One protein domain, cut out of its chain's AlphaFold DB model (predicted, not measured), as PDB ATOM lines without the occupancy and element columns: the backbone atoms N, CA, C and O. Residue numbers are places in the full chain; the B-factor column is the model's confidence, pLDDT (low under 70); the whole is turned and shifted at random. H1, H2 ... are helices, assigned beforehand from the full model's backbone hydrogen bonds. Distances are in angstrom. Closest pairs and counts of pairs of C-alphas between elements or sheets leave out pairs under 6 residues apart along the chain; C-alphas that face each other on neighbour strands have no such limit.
ATOM      1  N   ARG A  96     -28.762 -14.950 -31.311       58.78
ATOM      2  CA  ARG A  96     -28.800 -15.784 -32.529       58.78
ATOM      3  C   ARG A  96     -29.118 -17.258 -32.263       58.78
ATOM      4  O   ARG A  96     -30.075 -17.752 -32.860       58.78
ATOM      5  N   PRO A  97     -28.403 -17.980 -31.378       61.66
ATOM      6  CA  PRO A  97     -28.708 -19.388 -31.121       61.66
ATOM      7  C   PRO A  97     -30.109 -19.597 -30.525       61.66
ATOM      8  O   PRO A  97     -30.757 -20.601 -30.815       61.66
ATOM      9  N   GLN A  98     -30.626 -18.636 -29.753       64.00
ATOM     10  CA  GLN A  98     -31.979 -18.722 -29.193       64.00
ATOM     11  C   GLN A  98     -33.060 -18.578 -30.271       64.00
ATOM     12  O   GLN A  98     -34.020 -19.350 -30.270       64.00
ATOM     13  N   VAL A  99     -32.884 -17.660 -31.230       67.56
ATOM     14  CA  VAL A  99     -33.803 -17.490 -32.371       67.56
ATOM     15  C   VAL A  99     -33.826 -18.744 -33.252       67.56
ATOM     16  O   VAL A  99     -34.903 -19.185 -33.651       67.56
ATOM     17  N   ALA A 100     -32.667 -19.372 -33.487       67.38
ATOM     18  CA  ALA A 100     -32.574 -20.632 -34.234       67.38
ATOM     19  C   ALA A 100     -33.409 -21.744 -33.588       67.38
ATOM     20  O   ALA A 100     -34.209 -22.404 -34.248       67.38
ATOM     21  N   ILE A 101     -33.228 -21.933 -32.278       69.31
ATOM     22  CA  ILE A 101     -33.903 -22.987 -31.518       69.31
ATOM     23  C   ILE A 101     -35.409 -22.718 -31.451       69.31
ATOM     24  O   ILE A 101     -36.204 -23.649 -31.563       69.31
ATOM     25  N   MET A 102     -35.822 -21.459 -31.289       72.12
ATOM     26  CA  MET A 102     -37.236 -21.089 -31.234       72.12
ATOM     27  C   MET A 102     -37.925 -21.312 -32.590       72.12
ATOM     28  O   MET A 102     -38.981 -21.940 -32.634       72.12
ATOM     29  N   MET A 103     -37.285 -20.921 -33.697       70.56
ATOM     30  CA  MET A 103     -37.757 -21.207 -35.062       70.56
ATOM     31  C   MET A 103     -37.831 -22.714 -35.345       70.56
ATOM     32  O   MET A 103     -38.830 -23.191 -35.878       70.56
ATOM     33  N   ALA A 104     -36.820 -23.487 -34.936       73.50
ATOM     34  CA  ALA A 104     -36.817 -24.940 -35.104       73.50
ATOM     35  C   ALA A 104     -37.973 -25.617 -34.347       73.50
ATOM     36  O   ALA A 104     -38.608 -26.526 -34.879       73.50
ATOM     37  N   LYS A 105     -38.297 -25.144 -33.135       76.31
ATOM     38  CA  LYS A 105     -39.451 -25.635 -32.362       76.31
ATOM     39  C   LYS A 105     -40.782 -25.348 -33.056       76.31
ATOM     40  O   LYS A 105     -41.643 -26.222 -33.068       76.31
ATOM     41  N   VAL A 106     -40.943 -24.168 -33.658       77.69
ATOM     42  CA  VAL A 106     -42.158 -23.806 -34.410       77.69
ATOM     43  C   VAL A 106     -42.332 -24.706 -35.633       77.69
ATOM     44  O   VAL A 106     -43.417 -25.242 -35.851       77.69
ATOM     45  N   VAL A 107     -41.258 -24.941 -36.392       79.38
ATOM     46  CA  VAL A 107     -41.285 -25.847 -37.551       79.38
ATOM     47  C   VAL A 107     -41.596 -27.283 -37.120       79.38
ATOM     48  O   VAL A 107     -42.466 -27.922 -37.706       79.38
ATOM     49  N   ALA A 108     -40.949 -27.781 -36.063       77.88
ATOM     50  CA  ALA A 108     -41.212 -29.119 -35.535       77.88
ATOM     51  C   ALA A 108     -42.672 -29.282 -35.079       77.88
ATOM     52  O   ALA A 108     -43.312 -30.280 -35.407       77.88
ATOM     53  N   PHE A 109     -43.226 -28.286 -34.383       84.12
ATOM     54  CA  PHE A 109     -44.626 -28.287 -33.960       84.12
ATOM     55  C   PHE A 109     -45.595 -28.302 -35.153       84.12
ATOM     56  O   PHE A 109     -46.557 -29.074 -35.153       84.12
ATOM     57  N   ALA A 110     -45.323 -27.508 -36.193       81.00
ATOM     58  CA  ALA A 110     -46.130 -27.488 -37.411       81.00
ATOM     59  C   ALA A 110     -46.133 -28.855 -38.119       81.00
ATOM     60  O   ALA A 110     -47.198 -29.346 -38.495       81.00
ATOM     61  N   ILE A 111     -44.970 -29.508 -38.232       81.75
ATOM     62  CA  ILE A 111     -44.849 -30.848 -38.830       81.75
ATOM     63  C   ILE A 111     -45.621 -31.884 -38.010       81.75
ATOM     64  O   ILE A 111     -46.404 -32.644 -38.574       81.75
ATOM     65  N   ILE A 112     -45.441 -31.909 -36.687       84.06
ATOM     66  CA  ILE A 112     -46.129 -32.870 -35.809       84.06
ATOM     67  C   ILE A 112     -47.648 -32.703 -35.915       84.06
ATOM     68  O   ILE A 112     -48.369 -33.692 -36.036       84.06
ATOM     69  N   THR A 113     -48.135 -31.461 -35.924       83.38
ATOM     70  CA  THR A 113     -49.568 -31.165 -36.056       83.38
ATOM     71  C   THR A 113     -50.101 -31.636 -37.409       83.38
ATOM     72  O   THR A 113     -51.123 -32.317 -37.466       83.38
ATOM     73  N   MET A 114     -49.372 -31.356 -38.491       81.94
ATOM     74  CA  MET A 114     -49.715 -31.791 -39.847       81.94
ATOM     75  C   MET A 114     -49.806 -33.322 -39.954       81.94
ATOM     76  O   MET A 114     -50.800 -33.854 -40.446       81.94
ATOM     77  N   VAL A 115     -48.797 -34.038 -39.448       83.94
ATOM     78  CA  VAL A 115     -48.760 -35.511 -39.445       83.94
ATOM     79  C   VAL A 115     -49.891 -36.082 -38.591       83.94
ATOM     80  O   VAL A 115     -50.516 -37.062 -38.987       83.94
ATOM     81  N   SER A 116     -50.201 -35.450 -37.458       84.00
ATOM     82  CA  SER A 116     -51.292 -35.881 -36.575       84.00
ATOM     83  C   SER A 116     -52.659 -35.745 -37.250       84.00
ATOM     84  O   SER A 116     -53.465 -36.673 -37.190       84.00
ATOM     85  N   ILE A 117     -52.917 -34.629 -37.944       84.25
ATOM     86  CA  ILE A 117     -54.153 -34.427 -38.720       84.25
ATOM     87  C   ILE A 117     -54.268 -35.483 -39.823       84.25
ATOM     88  O   ILE A 117     -55.331 -36.080 -39.999       84.25
ATOM     89  N   TRP A 118     -53.170 -35.759 -40.530       81.06
ATOM     90  CA  TRP A 118     -53.147 -36.770 -41.585       81.06
ATOM     91  C   TRP A 118     -53.404 -38.179 -41.032       81.06
ATOM     92  O   TRP A 118     -54.240 -38.905 -41.566       81.06
ATOM     93  N   ALA A 119     -52.779 -38.538 -39.908       81.19
ATOM     94  CA  ALA A 119     -52.995 -39.816 -39.233       81.19
ATOM     95  C   ALA A 119     -54.460 -40.005 -38.796       81.19
ATOM     96  O   ALA A 119     -55.039 -41.069 -39.011       81.19
ATOM     97  N   VAL A 120     -55.093 -38.964 -38.243       85.56
ATOM     98  CA  VAL A 120     -56.516 -39.001 -37.863       85.56
ATOM     99  C   VAL A 120     -57.424 -39.124 -39.090       85.56
ATOM    100  O   VAL A 120     -58.403 -39.871 -39.045       85.56
ATOM    101  N   ALA A 121     -57.108 -38.435 -40.189       84.19
ATOM    102  CA  ALA A 121     -57.876 -38.514 -41.431       84.19
ATOM    103  C   ALA A 121     -57.833 -39.921 -42.053       84.19
ATOM    104  O   ALA A 121     -58.872 -40.421 -42.486       84.19
ATOM    105  N   VAL A 122     -56.667 -40.582 -42.022       85.06
ATOM    106  CA  VAL A 122     -56.502 -41.977 -42.466       85.06
ATOM    107  C   VAL A 122     -57.298 -42.933 -41.578       85.06
ATOM    108  O   VAL A 122     -58.073 -43.734 -42.089       85.06
ATOM    109  N   LEU A 123     -57.180 -42.818 -40.250       89.56
ATOM    110  CA  LEU A 123     -57.899 -43.693 -39.312       89.56
ATOM    111  C   LEU A 123     -59.425 -43.580 -39.429       89.56
ATOM    112  O   LEU A 123     -60.139 -44.541 -39.155       89.56
ATOM    113  N   ARG A 124     -59.932 -42.410 -39.828       90.62
ATOM    114  CA  ARG A 124     -61.368 -42.155 -40.010       90.62
ATOM    115  C   ARG A 124     -61.852 -42.341 -41.449       90.62
ATOM    116  O   ARG A 124     -63.019 -42.064 -41.707       90.62
ATOM    117  N   ASN A 125     -60.990 -42.781 -42.373       84.94
ATOM    118  CA  ASN A 125     -61.285 -42.880 -43.809       84.94
ATOM    119  C   ASN A 125     -61.916 -41.599 -44.394       84.94
ATOM    120  O   ASN A 125     -62.763 -41.659 -45.284       84.94
ATOM    121  N   ASN A 126     -61.523 -40.424 -43.890       82.88
ATOM    122  CA  ASN A 126     -62.081 -39.151 -44.337       82.88
ATOM    123  C   ASN A 126     -61.353 -38.686 -45.608       82.88
ATOM    124  O   ASN A 126     -60.368 -37.943 -45.562       82.88
ATOM    125  N   THR A 127     -61.844 -39.164 -46.749       79.94
ATOM    126  CA  THR A 127     -61.288 -38.909 -48.084       79.94
ATOM    127  C   THR A 127     -61.289 -37.428 -48.462       79.94
ATOM    128  O   THR A 127     -60.361 -36.972 -49.128       79.94
ATOM    129  N   GLU A 128     -62.261 -36.655 -47.980       82.75
ATOM    130  CA  GLU A 128     -62.350 -35.210 -48.206       82.75
ATOM    131  C   GLU A 128     -61.173 -34.468 -47.557       82.75
ATOM    132  O   GLU A 128     -60.487 -33.674 -48.203       82.75
ATOM    133  N   THR A 129     -60.853 -34.810 -46.306       76.62
ATOM    134  CA  THR A 129     -59.716 -34.211 -45.587       76.62
ATOM    135  C   THR A 129     -58.380 -34.593 -46.234       76.62
ATOM    136  O   THR A 129     -57.469 -33.767 -46.316       76.62
ATOM    137  N   LEU A 130     -58.260 -35.825 -46.745       75.38
ATOM    138  CA  LEU A 130     -57.062 -36.285 -47.458       75.38
ATOM    139  C   LEU A 130     -56.865 -35.559 -48.795       75.38
ATOM    140  O   LEU A 130     -55.735 -35.195 -49.122       75.38
ATOM    141  N   MET A 131     -57.943 -35.295 -49.540       78.62
ATOM    142  CA  MET A 131     -57.885 -34.523 -50.784       78.62
ATOM    143  C   MET A 131     -57.491 -33.065 -50.549       78.62
ATOM    144  O   MET A 131     -56.659 -32.527 -51.282       78.62
ATOM    145  N   VAL A 132     -58.046 -32.430 -49.514       82.69
ATOM    146  CA  VAL A 132     -57.660 -31.066 -49.127       82.69
ATOM    147  C   VAL A 132     -56.180 -31.022 -48.747       82.69
ATOM    148  O   VAL A 132     -55.460 -30.140 -49.218       82.69
ATOM    149  N   LEU A 133     -55.685 -32.001 -47.977       74.88
ATOM    150  CA  LEU A 133     -54.266 -32.054 -47.619       74.88
ATOM    151  C   LEU A 133     -53.363 -32.268 -48.842       74.88
ATOM    152  O   LEU A 133     -52.358 -31.568 -48.973       74.88
ATOM    153  N   ALA A 134     -53.730 -33.162 -49.763       75.50
ATOM    154  CA  ALA A 134     -52.967 -33.408 -50.989       75.50
ATOM    155  C   ALA A 134     -52.871 -32.156 -51.882       75.50
ATOM    156  O   ALA A 134     -51.793 -31.825 -52.383       75.50
ATOM    157  N   ASN A 135     -53.968 -31.406 -52.009       81.94
ATOM    158  CA  ASN A 135     -54.012 -30.161 -52.785       81.94
ATOM    159  C   ASN A 135     -53.345 -28.974 -52.071       81.94
ATOM    160  O   ASN A 135     -52.991 -27.985 -52.708       81.94
ATOM    161  N   SER A 136     -53.117 -29.072 -50.761       76.94
ATOM    162  CA  SER A 136     -52.462 -28.030 -49.960       76.94
ATOM    163  C   SER A 136     -50.928 -28.102 -49.954       76.94
ATOM    164  O   SER A 136     -50.282 -27.357 -49.219       76.94
ATOM    165  N   SER A 137     -50.315 -28.948 -50.791       71.50
ATOM    166  CA  SER A 137     -48.853 -29.111 -50.887       71.50
ATOM    167  C   SER A 137     -48.088 -27.789 -51.060       71.50
ATOM    168  O   SER A 137     -47.024 -27.610 -50.465       71.50
ATOM    169  N   ALA A 138     -48.656 -26.819 -51.783       77.25
ATOM    170  CA  ALA A 138     -48.103 -25.470 -51.917       77.25
ATOM    171  C   ALA A 138     -48.069 -24.700 -50.581       77.25
ATOM    172  O   ALA A 138     -47.091 -24.023 -50.263       77.25
ATOM    173  N   LEU A 139     -49.113 -24.836 -49.764       72.31
ATOM    174  CA  LEU A 139     -49.217 -24.198 -48.453       72.31
ATOM    175  C   LEU A 139     -48.233 -24.835 -47.460       72.31
ATOM    176  O   LEU A 139     -47.556 -24.126 -46.719       72.31
ATOM    177  N   VAL A 140     -48.051 -26.156 -47.532       73.75
ATOM    178  CA  VAL A 140     -47.044 -26.900 -46.754       73.75
ATOM    179  C   VAL A 140     -45.627 -26.463 -47.113       73.75
ATOM    180  O   VAL A 140     -44.828 -26.152 -46.228       73.75
ATOM    181  N   LEU A 141     -45.319 -26.382 -48.410       77.75
ATOM    182  CA  LEU A 141     -44.033 -25.882 -48.894       77.75
ATOM    183  C   LEU A 141     -43.782 -24.441 -48.461       77.75
ATOM    184  O   LEU A 141     -42.648 -24.094 -48.155       77.75
ATOM    185  N   THR A 142     -44.817 -23.611 -48.386       75.94
ATOM    186  CA  THR A 142     -44.669 -22.220 -47.953       75.94
ATOM    187  C   THR A 142     -44.393 -22.139 -46.449       75.94
ATOM    188  O   THR A 142     -43.460 -21.446 -46.037       75.94
ATOM    189  N   ILE A 143     -45.135 -22.895 -45.631       75.69
ATOM    190  CA  ILE A 143     -44.980 -22.928 -44.166       75.69
ATOM    191  C   ILE A 143     -43.639 -23.530 -43.746       75.69
ATOM    192  O   ILE A 143     -43.040 -23.053 -42.788       75.69
ATOM    193  N   LEU A 144     -43.144 -24.553 -44.446       75.88
ATOM    194  CA  LEU A 144     -41.854 -25.176 -44.132       75.88
ATOM    195  C   LEU A 144     -40.687 -24.475 -44.832       75.88
ATOM    196  O   LEU A 144     -39.622 -24.281 -44.246       75.88
ATOM    197  N   GLY A 145     -40.879 -24.061 -46.081       74.94
ATOM    198  CA  GLY A 145     -39.847 -23.457 -46.919       74.94
ATOM    199  C   GLY A 145     -39.432 -22.074 -46.442       74.94
ATOM    200  O   GLY A 145     -38.237 -21.804 -46.368       74.94
ATOM    201  N   THR A 146     -40.382 -21.222 -46.047       77.50
ATOM    202  CA  THR A 146     -40.097 -19.853 -45.577       77.50
ATOM    203  C   THR A 146     -39.171 -19.825 -44.355       77.50
ATOM    204  O   THR A 146     -38.110 -19.202 -44.436       77.50
ATOM    205  N   PRO A 147     -39.467 -20.524 -43.240       73.75
ATOM    206  CA  PRO A 147     -38.562 -20.555 -42.094       73.75
ATOM    207  C   PRO A 147     -37.245 -21.272 -42.408       73.75
ATOM    208  O   PRO A 147     -36.204 -20.860 -41.906       73.75
ATOM    209  N   THR A 148     -37.241 -22.285 -43.281       73.69
ATOM    210  CA  THR A 148     -35.997 -22.963 -43.689       73.69
ATOM    211  C   THR A 148     -35.089 -22.040 -44.511       73.69
ATOM    212  O   THR A 148     -33.875 -22.017 -44.302       73.69
ATOM    213  N   LEU A 149     -35.658 -21.228 -45.407       75.38
ATOM    214  CA  LEU A 149     -34.934 -20.208 -46.167       75.38
ATOM    215  C   LEU A 149     -34.427 -19.082 -45.268       75.38
ATOM    216  O   LEU A 149     -33.289 -18.654 -45.440       75.38
ATOM    217  N   LEU A 150     -35.229 -18.644 -44.296       70.88
ATOM    218  CA  LEU A 150     -34.818 -17.650 -43.303       70.88
ATOM    219  C   LEU A 150     -33.685 -18.173 -42.418       70.88
ATOM    220  O   LEU A 150     -32.714 -17.465 -42.186       70.88
ATOM    221  N   LEU A 151     -33.747 -19.429 -41.971       69.44
ATOM    222  CA  LEU A 151     -32.642 -20.055 -41.244       69.44
ATOM    223  C   LEU A 151     -31.389 -20.146 -42.120       69.44
ATOM    224  O   LEU A 151     -30.291 -19.838 -41.660       69.44
ATOM    225  N   ARG A 152     -31.545 -20.502 -43.399       69.94
ATOM    226  CA  ARG A 152     -30.437 -20.568 -44.358       69.94
ATOM    227  C   ARG A 152     -29.817 -19.200 -44.640       69.94
ATOM    228  O   ARG A 152     -28.597 -19.127 -44.759       69.94
ATOM    229  N   SER A 153     -30.607 -18.136 -44.765       67.88
ATOM    230  CA  SER A 153     -30.083 -16.782 -44.976       67.88
ATOM    231  C   SER A 153     -29.458 -16.207 -43.705       67.88
ATOM    232  O   SER A 153     -28.442 -15.524 -43.782       67.88
ATOM    233  N   TYR A 154     -30.017 -16.530 -42.536       62.62
ATOM    234  CA  TYR A 154     -29.578 -15.997 -41.249       62.62
ATOM    235  C   TYR A 154     -28.321 -16.683 -40.693       62.62
ATOM    236  O   TYR A 154     -27.446 -16.006 -40.152       62.62
ATOM    237  N   PHE A 155     -28.202 -18.009 -40.839       61.03
ATOM    238  CA  PHE A 155     -27.038 -18.783 -40.376       61.03
ATOM    239  C   PHE A 155     -26.022 -19.096 -41.481       61.03
ATOM    240  O   PHE A 155     -24.889 -19.469 -41.180       61.03
ATOM    241  N   GLY A 156     -26.402 -18.935 -42.751       60.66
ATOM    242  CA  GLY A 156     -25.600 -19.373 -43.890       60.66
ATOM    243  C   GLY A 156     -25.533 -20.903 -44.015       60.66
ATOM    244  O   GLY A 156     -25.798 -21.653 -43.076       60.66
ATOM    245  N   MET A 157     -25.155 -21.406 -45.195       54.41
ATOM    246  CA  MET A 157     -24.796 -22.820 -45.343       54.41
ATOM    247  C   MET A 157     -23.373 -23.035 -44.824       54.41
ATOM    248  O   MET A 157     -22.419 -22.487 -45.379       54.41
ATOM    249  N   ARG A 158     -23.211 -23.882 -43.802       51.66
ATOM    250  CA  ARG A 158     -21.915 -24.511 -43.511       51.66
ATOM    251  C   ARG A 158     -21.664 -25.568 -44.588       51.66
ATOM    252  O   ARG A 158     -22.009 -26.733 -44.422       51.66
ATOM    253  N   THR A 159     -21.155 -25.143 -45.741       47.03
ATOM    254  CA  THR A 159     -20.655 -26.057 -46.774       47.03
ATOM    255  C   THR A 159     -19.517 -26.896 -46.193       47.03
ATOM    256  O   THR A 159     -18.731 -26.396 -45.390       47.03
TER     257      THR A 159
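AT A GLANCE: This is residues 96 to 159 of the 185 residues of an uncharacterized protein of Desulfoluna spongiiphila (UniProt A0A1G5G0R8). A long helix, H1, runs the length of a narrow rod, and the chain folds back beside it as two shorter helices end to end, H2 then H3, with few contacts across. The printed part has 64 residues with three named helices and no named strand, all helix, loose with a radius of gyration of the C-alphas of 14.8 A, spanning 43 by 20 by 17 A.

HOW THE PARTS SIT: H1, residues 96 to 123, and H2, residues 127 to 135, form a helical hairpin; residues 118 to 122 of H1 touch H2, closest at C-alphas 121 and 129, 6.3 A, opposite ways at 37 degrees, only just steep. H3, residues 137 to 155, touches H1 through residues 144 to 151 against 100 to 107, closest at C-alphas 107 and 144, 6.6 A, opposite ways at a shallow tilt of 17 degrees. H2 and H3 meet only through their link. Every O i to N i+4 pair is within hydrogen-bond range in H1 and H2, 14 of 15 in H3.

IN THESE COORDINATES: H1 measures 40.9 A from C-alpha 96 at (-28.800, -15.784, -32.529); H2 12.3 A; H3 26.3 A, with a kink of 28 degrees near residue 144, ending at C-alpha 155 (-27.038, -18.783, -40.376).

THE WHOLE: The C-alphas of Arg 124 and Thr 159, farthest apart, are 44.3 A apart. The printed part has no cut, and both links are tight. pLDDT is under 70 at residues 96 to 101 and 151 to 159.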